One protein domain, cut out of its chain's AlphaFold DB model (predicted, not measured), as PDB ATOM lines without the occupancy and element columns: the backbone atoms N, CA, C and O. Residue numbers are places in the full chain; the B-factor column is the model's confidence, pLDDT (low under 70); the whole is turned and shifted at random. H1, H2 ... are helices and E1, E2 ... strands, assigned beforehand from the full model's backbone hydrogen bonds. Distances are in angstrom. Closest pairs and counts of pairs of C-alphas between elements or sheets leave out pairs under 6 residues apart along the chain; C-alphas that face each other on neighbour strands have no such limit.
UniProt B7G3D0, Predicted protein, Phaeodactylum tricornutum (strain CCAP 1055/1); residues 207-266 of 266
ATOM      1  N   GLY A 207     139.071 119.262 103.315       87.44
ATOM      2  CA  GLY A 207     138.208 118.080 103.301       87.44
ATOM      3  C   GLY A 207     138.297 117.364 101.960       87.44
ATOM      4  O   GLY A 207     137.278 117.002 101.363       87.44
ATOM      5  N   LEU A 208     139.520 117.216 101.443       89.38
ATOM      6  CA  LEU A 208     139.769 116.542 100.178       89.38
ATOM      7  C   LEU A 208     139.336 115.072 100.267       89.38
ATOM      8  O   LEU A 208     139.842 114.310 101.090       89.38
ATOM      9  N   MET A 209     138.427 114.658  99.385       90.38
ATOM     10  CA  MET A 209     138.041 113.253  99.293       90.38
ATOM     11  C   MET A 209     138.967 112.478  98.361       90.38
ATOM     12  O   MET A 209     139.287 112.919  97.254       90.38
ATOM     13  N   ASP A 210     139.335 111.271  98.790       89.81
ATOM     14  CA  ASP A 210     140.020 110.317  97.931       89.81
ATOM     15  C   ASP A 210     139.114 109.863  96.780       89.81
ATOM     16  O   ASP A 210     137.893 109.737  96.904       89.81
ATOM     17  N   ARG A 211     139.741 109.582  95.637       90.38
ATOM     18  CA  ARG A 211     139.047 109.072  94.458       90.38
ATOM     19  C   ARG A 211     138.528 107.658  94.729       90.38
ATOM     20  O   ARG A 211     139.306 106.708  94.708       90.38
ATOM     21  N   VAL A 212     137.216 107.525  94.903       91.81
ATOM     22  CA  VAL A 212     136.527 106.230  95.003       91.81
ATOM     23  C   VAL A 212     135.983 105.844  93.628       91.81
ATOM     24  O   VAL A 212     135.215 106.594  93.023       91.81
ATOM     25  N   VAL A 213     136.415 104.690  93.116       92.81
ATOM     26  CA  VAL A 213     135.965 104.124  91.824       92.81
ATOM     27  C   VAL A 213     135.154 102.840  92.040       92.81
ATOM     28  O   VAL A 213     134.636 102.266  91.091       92.81
ATOM     29  N   ASP A 214     135.023 102.401  93.290       92.56
ATOM     30  CA  ASP A 214     134.384 101.138  93.637       92.56
ATOM     31  C   ASP A 214     132.872 101.209  93.394       92.56
ATOM     32  O   ASP A 214     132.194 102.122  93.867       92.56
ATOM     33  N   GLU A 215     132.328 100.220  92.682       91.00
ATOM     34  CA  GLU A 215     130.897 100.146  92.355       91.00
ATOM     35  C   GLU A 215     130.012  99.988  93.605       91.00
ATOM     36  O   GLU A 215     128.853 100.405  93.608       91.00
ATOM     37  N   GLU A 216     130.573  99.463  94.700       93.69
ATOM     38  CA  GLU A 216     129.916  99.376  96.010       93.69
ATOM     39  C   GLU A 216     129.477 100.753  96.527       93.69
ATOM     40  O   GLU A 216     128.426 100.876  97.160       93.69
ATOM     41  N   ALA A 217     130.221 101.818  96.199       92.62
ATOM     42  CA  ALA A 217     129.845 103.180  96.567       92.62
ATOM     43  C   ALA A 217     128.512 103.594  95.918       92.62
ATOM     44  O   ALA A 217     127.698 104.272  96.550       92.62
ATOM     45  N   GLY A 218     128.246 103.128  94.692       91.75
ATOM     46  CA  GLY A 218     126.978 103.362  94.001       91.75
ATOM     47  C   GLY A 218     125.780 102.759  94.741       91.75
ATOM     48  O   GLY A 218     124.715 103.373  94.792       91.75
ATOM     49  N   GLN A 219     125.959 101.608  95.400       93.25
ATOM     50  CA  GLN A 219     124.912 100.995  96.232       93.25
ATOM     51  C   GLN A 219     124.652 101.794  97.518       93.25
ATOM     52  O   GLN A 219     123.534 101.800  98.028       93.25
ATOM     53  N   GLY A 220     125.660 102.520  98.010       93.12
ATOM     54  CA  GLY A 220     125.564 103.421  99.161       93.12
ATOM     55  C   GLY A 220     124.908 104.776  98.869       93.12
ATOM     56  O   GLY A 220     124.991 105.675  99.704       93.12
ATOM     57  N   GLY A 221     124.298 104.960  97.691       93.94
ATOM     58  CA  GLY A 221     123.670 106.224  97.292       93.94
ATOM     59  C   GLY A 221     124.664 107.305  96.858       93.94
ATOM     60  O   GLY A 221     124.314 108.487  96.837       93.94
ATOM     61  N   TRP A 222     125.905 106.933  96.532       96.25
ATOM     62  CA  TRP A 222     126.867 107.871  95.961       96.25
ATOM     63  C   TRP A 222     126.571 108.074  94.479       96.25
ATOM     64  O   TRP A 222     126.171 107.156  93.764       96.25
ATOM     65  N   PHE A 223     126.820 109.283  93.993       94.88
ATOM     66  CA  PHE A 223     126.593 109.635  92.598       94.88
ATOM     67  C   PHE A 223     127.907 109.583  91.827       94.88
ATOM     68  O   PHE A 223     128.904 110.165  92.255       94.88
ATOM     69  N   TRP A 224     127.914 108.912  90.676       95.12
ATOM     70  CA  TRP A 224     129.047 108.963  89.757       95.12
ATOM     71  C   TRP A 224     129.160 110.363  89.150       95.12
ATOM     72  O   TRP A 224     128.189 110.891  88.606       95.12
ATOM     73  N   ASN A 225     130.338 110.976  89.244       92.19
ATOM     74  CA  ASN A 225     130.637 112.225  88.557       92.19
ATOM     75  C   ASN A 225     131.647 111.961  87.437       92.19
ATOM     76  O   ASN A 225     132.828 111.712  87.691       92.19
ATOM     77  N   GLU A 226     131.184 112.057  86.190       92.38
ATOM     78  CA  GLU A 226     132.003 111.823  84.997       92.38
ATOM     79  C   GLU A 226     133.188 112.791  84.878       92.38
ATOM     80  O   GLU A 226     134.237 112.401  84.371       92.38
ATOM     81  N   GLN A 227     133.073 114.022  85.394       89.38
ATOM     82  CA  GLN A 227     134.129 115.039  85.280       89.38
ATOM     83  C   GLN A 227     135.397 114.660  86.052       89.38
ATOM     84  O   GLN A 227     136.508 114.965  85.626       89.38
ATOM     85  N   VAL A 228     135.228 113.993  87.194       88.56
ATOM     86  CA  VAL A 228     136.321 113.499  88.048       88.56
ATOM     87  C   VAL A 228     136.560 112.000  87.879       88.56
ATOM     88  O   VAL A 228     137.582 111.479  88.330       88.56
ATOM     89  N   GLY A 229     135.639 111.301  87.210       92.81
ATOM     90  CA  GLY A 229     135.657 109.850  87.067       92.81
ATOM     91  C   GLY A 229     135.680 109.156  88.427       92.81
ATOM     92  O   GLY A 229     136.530 108.284  88.652       92.81
ATOM     93  N   SER A 230     134.835 109.610  89.356       94.88
ATOM     94  CA  SER A 230     134.752 109.081  90.716       94.88
ATOM     95  C   SER A 230     133.345 109.202  91.289       94.88
ATOM     96  O   SER A 230     132.580 110.097  90.918       94.88
ATOM     97  N   PHE A 231     133.018 108.324  92.234       95.94
ATOM     98  CA  PHE A 231     131.807 108.448  93.034       95.94
ATOM     99  C   PHE A 231     131.966 109.561  94.073       95.94
ATOM    100  O   PHE A 231     133.050 109.751  94.630       95.94
ATOM    101  N   ARG A 232     130.882 110.293  94.339       95.00
ATOM    102  CA  ARG A 232     130.811 111.309  95.395       95.00
ATOM    103  C   ARG A 232     129.611 111.063  96.315       95.00
ATOM    104  O   ARG A 232     128.529 110.751  95.804       95.00
ATOM    105  N   PRO A 233     129.760 111.233  97.637       95.38
ATOM    106  CA  PRO A 233     128.628 111.178  98.548       95.38
ATOM    107  C   PRO A 233     127.702 112.392  98.339       95.38
ATOM    108  O   PRO A 233     128.128 113.420  97.792       95.38
ATOM    109  N   PRO A 234     126.432 112.305  98.770       92.56
ATOM    110  CA  PRO A 234     125.554 113.470  98.814       92.56
ATOM    111  C   PRO A 234     126.168 114.561  99.706       92.56
ATOM    112  O   PRO A 234     126.694 114.268 100.773       92.56
ATOM    113  N   GLY A 235     126.132 115.816  99.250       89.12
ATOM    114  CA  GLY A 235     126.736 116.962  99.947       89.12
ATOM    115  C   GLY A 235     128.163 117.313  99.505       89.12
ATOM    116  O   GLY A 235     128.585 118.451  99.690       89.12
ATOM    117  N   ALA A 236     128.885 116.405  98.838       93.06
ATOM    118  CA  ALA A 236     130.196 116.730  98.278       93.06
ATOM    119  C   ALA A 236     130.078 117.552  96.983       93.06
ATOM    120  O   ALA A 236     129.352 117.203  96.035       93.06
ATOM    121  N   LEU A 237     130.852 118.634  96.912       91.62
ATOM    122  CA  LEU A 237     130.869 119.556  95.781       91.62
ATOM    123  C   LEU A 237     132.177 119.425  94.998       91.62
ATOM    124  O   LEU A 237     133.249 119.182  95.549       91.62
ATOM    125  N   TYR A 238     132.073 119.566  93.677       91.88
ATOM    126  CA  TYR A 238     133.232 119.606  92.793       91.88
ATOM    127  C   TYR A 238     133.684 121.054  92.613       91.88
ATOM    128  O   TYR A 238     132.917 121.887  92.125       91.88
ATOM    129  N   CYS A 239     134.930 121.347  92.983       88.75
ATOM    130  CA  CYS A 239     135.540 122.651  92.754       88.75
ATOM    131  C   CYS A 239     136.295 122.636  91.418       88.75
ATOM    132  O   CYS A 239     137.290 121.921  91.266       88.75
ATOM    133  N   ARG A 240     135.847 123.451  90.455       88.75
ATOM    134  CA  ARG A 240     136.434 123.519  89.105       88.75
ATOM    135  C   ARG A 240     137.866 124.062  89.099       88.75
ATOM    136  O   ARG A 240     138.682 123.597  88.313       88.75
ATOM    137  N   GLU A 241     138.177 125.018  89.969       84.56
ATOM    138  CA  GLU A 241     139.496 125.669  90.041       84.56
ATOM    139  C   GLU A 241     140.565 124.721  90.589       84.56
ATOM    140  O   GLU A 241     141.676 124.618  90.063       84.56
ATOM    141  N   CYS A 242     140.199 123.979  91.633       87.50
ATOM    142  CA  CYS A 242     141.075 122.998  92.254       87.50
ATOM    143  C   CYS A 242     141.094 121.659  91.500       87.50
ATOM    144  O   CYS A 242     142.044 120.891  91.653       87.50
ATOM    145  N   ALA A 243     140.065 121.392  90.688       90.94
ATOM    146  CA  ALA A 243     139.810 120.121  90.016       90.94
ATOM    147  C   ALA A 243     139.733 118.927  90.988       90.94
ATOM    148  O   ALA A 243     140.245 117.845  90.700       90.94
ATOM    149  N   VAL A 244     139.090 119.125  92.144       91.31
ATOM    150  CA  VAL A 244     138.948 118.111  93.204       91.31
ATOM    151  C   VAL A 244     137.546 118.111  93.817       91.31
ATOM    152  O   VAL A 244     136.816 119.103  93.732       91.31
ATOM    153  N   LEU A 245     137.171 116.979  94.420       92.88
ATOM    154  CA  LEU A 245     135.960 116.835  95.230       92.88
ATOM    155  C   LEU A 245     136.265 117.172  96.685       92.88
ATOM    156  O   LEU A 245     137.253 116.691  97.241       92.88
ATOM    157  N   ILE A 246     135.396 117.974  97.285       92.06
ATOM    158  CA  ILE A 246     135.544 118.425  98.665       92.06
ATOM    159  C   ILE A 246     134.258 118.096  99.415       92.06
ATOM    160  O   ILE A 246     133.155 118.376  98.929       92.06
ATOM    161  N   GLN A 247     134.417 117.457 100.569       91.12
ATOM    162  CA  GLN A 247     133.321 117.153 101.479       91.12
ATOM    163  C   GLN A 247     133.079 118.341 102.407       91.12
ATOM    164  O   GLN A 247     134.036 118.976 102.838       91.12
ATOM    165  N   ASP A 248     131.807 118.637 102.687       83.44
ATOM    166  CA  ASP A 248     131.396 119.715 103.592       83.44
ATOM    167  C   ASP A 248     132.046 121.053 103.241       83.44
ATOM    168  O   ASP A 248     132.674 121.706 104.072       83.44
ATOM    169  N   TYR A 249     131.928 121.448 101.967       75.75
ATOM    170  CA  TYR A 249     132.455 122.726 101.506       75.75
ATOM    171  C   TYR A 249     131.767 123.863 102.274       75.75
ATOM    172  O   TYR A 249     130.668 124.290 101.918       75.75
ATOM    173  N   ASP A 250     132.413 124.334 103.342       73.06
ATOM    174  CA  ASP A 250     131.911 125.411 104.185       73.06
ATOM    175  C   ASP A 250     131.833 126.686 103.343       73.06
ATOM    176  O   ASP A 250     132.831 127.363 103.065       73.06
ATOM    177  N   HIS A 251     130.614 127.024 102.921       61.62
ATOM    178  CA  HIS A 251     130.326 128.177 102.068       61.62
ATOM    179  C   HIS A 251     130.848 129.506 102.653       61.62
ATOM    180  O   HIS A 251     131.046 130.466 101.913       61.62
ATOM    181  N   LEU A 252     131.123 129.561 103.960       51.94
ATOM    182  CA  LEU A 252     131.610 130.746 104.670       51.94
ATOM    183  C   LEU A 252     133.091 131.069 104.410       51.94
ATOM    184  O   LEU A 252     133.454 132.245 104.389       51.94
ATOM    185  N   ILE A 253     133.950 130.073 104.175       55.69
ATOM    186  CA  ILE A 253     135.395 130.315 103.985       55.69
ATOM    187  C   ILE A 253     135.716 130.626 102.516       55.69
ATOM    188  O   ILE A 253     136.575 131.463 102.232       55.69
ATOM    189  N   GLY A 254     134.973 130.032 101.576       53.38
ATOM    190  CA  GLY A 254     135.081 130.363 100.153       53.38
ATOM    191  C   GLY A 254     134.640 131.796  99.844       53.38
ATOM    192  O   GLY A 254     135.333 132.497  99.110       53.38
ATOM    193  N   LEU A 255     133.540 132.264 100.453       47.81
ATOM    194  CA  LEU A 255     132.998 133.602 100.194       47.81
ATOM    195  C   LEU A 255     133.958 134.714 100.631       47.81
ATOM    196  O   LEU A 255     134.084 135.713  99.932       47.81
ATOM    197  N   LEU A 256     134.662 134.536 101.755       54.34
ATOM    198  CA  LEU A 256     135.616 135.536 102.237       54.34
ATOM    199  C   LEU A 256     136.824 135.649 101.299       54.34
ATOM    200  O   LEU A 256     137.289 136.750 101.032       54.34
ATOM    201  N   CYS A 257     137.306 134.518 100.779       52.16
ATOM    202  CA  CYS A 257     138.436 134.483  99.852       52.16
ATOM    203  C   CYS A 257     138.049 135.036  98.470       52.16
ATOM    204  O   CYS A 257     138.794 135.819  97.884       52.16
ATOM    205  N   TRP A 258     136.856 134.687  97.982       49.94
ATOM    206  CA  TRP A 258     136.338 135.152  96.696       49.94
ATOM    207  C   TRP A 258     135.991 136.647  96.723       49.94
ATOM    208  O   TRP A 258     136.406 137.382  95.836       49.94
ATOM    209  N   ALA A 259     135.348 137.135  97.790       54.16
ATOM    210  CA  ALA A 259     135.059 138.560  97.965       54.16
ATOM    211  C   ALA A 259     136.333 139.415  98.099       54.16
ATOM    212  O   ALA A 259     136.366 140.548  97.622       54.16
ATOM    213  N   LEU A 260     137.395 138.879  98.714       53.66
ATOM    214  CA  LEU A 260     138.698 139.552  98.773       53.66
ATOM    215  C   LEU A 260     139.396 139.599  97.409       53.66
ATOM    216  O   LEU A 260     140.046 140.595  97.102       53.66
ATOM    217  N   LEU A 261     139.275 138.544  96.598       50.66
ATOM    218  CA  LEU A 261     139.882 138.485  95.267       50.66
ATOM    219  C   LEU A 261     139.144 139.365  94.250       50.66
ATOM    220  O   LEU A 261     139.801 140.115  93.530       50.66
ATOM    221  N   ASP A 262     137.812 139.355  94.238       58.78
ATOM    222  CA  ASP A 262     137.023 140.221  93.349       58.78
ATOM    223  C   ASP A 262     137.162 141.708  93.715       58.78
ATOM    224  O   ASP A 262     137.223 142.567  92.833       58.78
ATOM    225  N   GLY A 263     137.296 142.023  95.009       51.66
ATOM    226  CA  GLY A 263     137.538 143.391  95.478       51.66
ATOM    227  C   GLY A 263     138.933 143.942  95.152       51.66
ATOM    228  O   GLY A 263     139.116 145.153  95.186       51.66
ATOM    229  N   LEU A 264     139.911 143.082  94.841       43.94
ATOM    230  CA  LEU A 264     141.274 143.476  94.449       43.94
ATOM    231  C   LEU A 264     141.485 143.510  92.929       43.94
ATOM    232  O   LEU A 264     142.453 144.110  92.464       43.94
ATOM    233  N   ALA A 265     140.620 142.844  92.162       46.38
ATOM    234  CA  ALA A 265     140.672 142.821  90.699       46.38
ATOM    235  C   ALA A 265     139.854 143.947  90.032       46.38
ATOM    236  O   ALA A 265     139.904 144.076  88.807       46.38
ATOM    237  N   SER A 266     139.116 144.734  90.825       53.31
ATOM    238  CA  SER A 266     138.293 145.877  90.398       53.31
ATOM    239  C   SER A 266     138.996 147.202  90.676       53.31
ATOM    240  O   SER A 266     138.913 148.101  89.810       53.31
TER     241      SER A 266
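AT A GLANCE: This is residues 207 to 266 of the 266 residues of the protein "Predicted protein" of Phaeodactylum tricornutum (strain CCAP 1055/1) (UniProt B7G3D0). Two small two-stranded hairpins, E1 with E2 and E3 with E4, follow one another along the long axis, with the short helix H1 at one end and the long helix H2 sticking out at the other as a free arm. The opening stretch, residues 207 to 214, starts beside E4 and runs back past the hairpins to H1. The 60 printed residues include two named helices and four named strands, in the order H1, E1, E2, E3, E4, H2; each sheet is an antiparallel pair, and the class is mixed, helices and strands. The whole is loose, with a radius of gyration of the C-alphas of 14.2 A and spans of 47 by 19 by 14 A, the arm H2 making much of the length.

HOW THE PARTS SIT: The helix H1, residues 215 to 219, comes closest to the strand E2, residues 230 to 232, at the C-alphas of Ala 217 and Phe 231, 6.6 A apart. Its closest C-alphas to the strand E1, residues 223 to 225, are those of Gly 218 and Trp 224, 7.3 A apart. E1 and E2 form an antiparallel hairpin at 135 degrees, with N 223 and O 232 within hydrogen-bond range at 2.9 A, and N 225 and O 230 also at 2.9 A. The strands E3, residues 237 to 239, and E4, residues 244 to 246, form a second antiparallel hairpin at 140 degrees, with N 239 and O 244 within hydrogen-bond range at 3.0 A. Between the hairpins, the closest C-alphas of E2 and E4 are those of Arg 232 and Leu 245, 7.6 A apart, while E2 and E3 are apart. The helix H2, residues 251 to 265, stands free and is apart from H1, E1, E2 and E3. In H1, 0 of 1 O i to N i+4 pairs are within hydrogen-bond range, beside 2 of 2 O i to N i+3 pairs; in H2, 10 of 11 O i to N i+4 pairs are.

IN THESE COORDINATES: H1 begins at C-alpha 215, at (130.897, 100.146, 92.355), and is 7.2 A long. E1 measures 6.3 A, E2 6.5 A, and E3 and E4 6.4 A each. H2 is 21.2 A long, from C-alpha 251 at (130.326, 128.177, 102.068) to C-alpha 265 at (140.672, 142.821, 90.699).

THE WHOLE: The two C-alphas farthest apart are those of Glu 216 and Ser 266, 47.6 A. Without the free residues 251 to 266, the body spans 28 by 19 by 13 A. The printed part has no cut, and the five links between named elements are tight. Mean pLDDT of the printed part is 80.6; residues 251 to 266 are under 70.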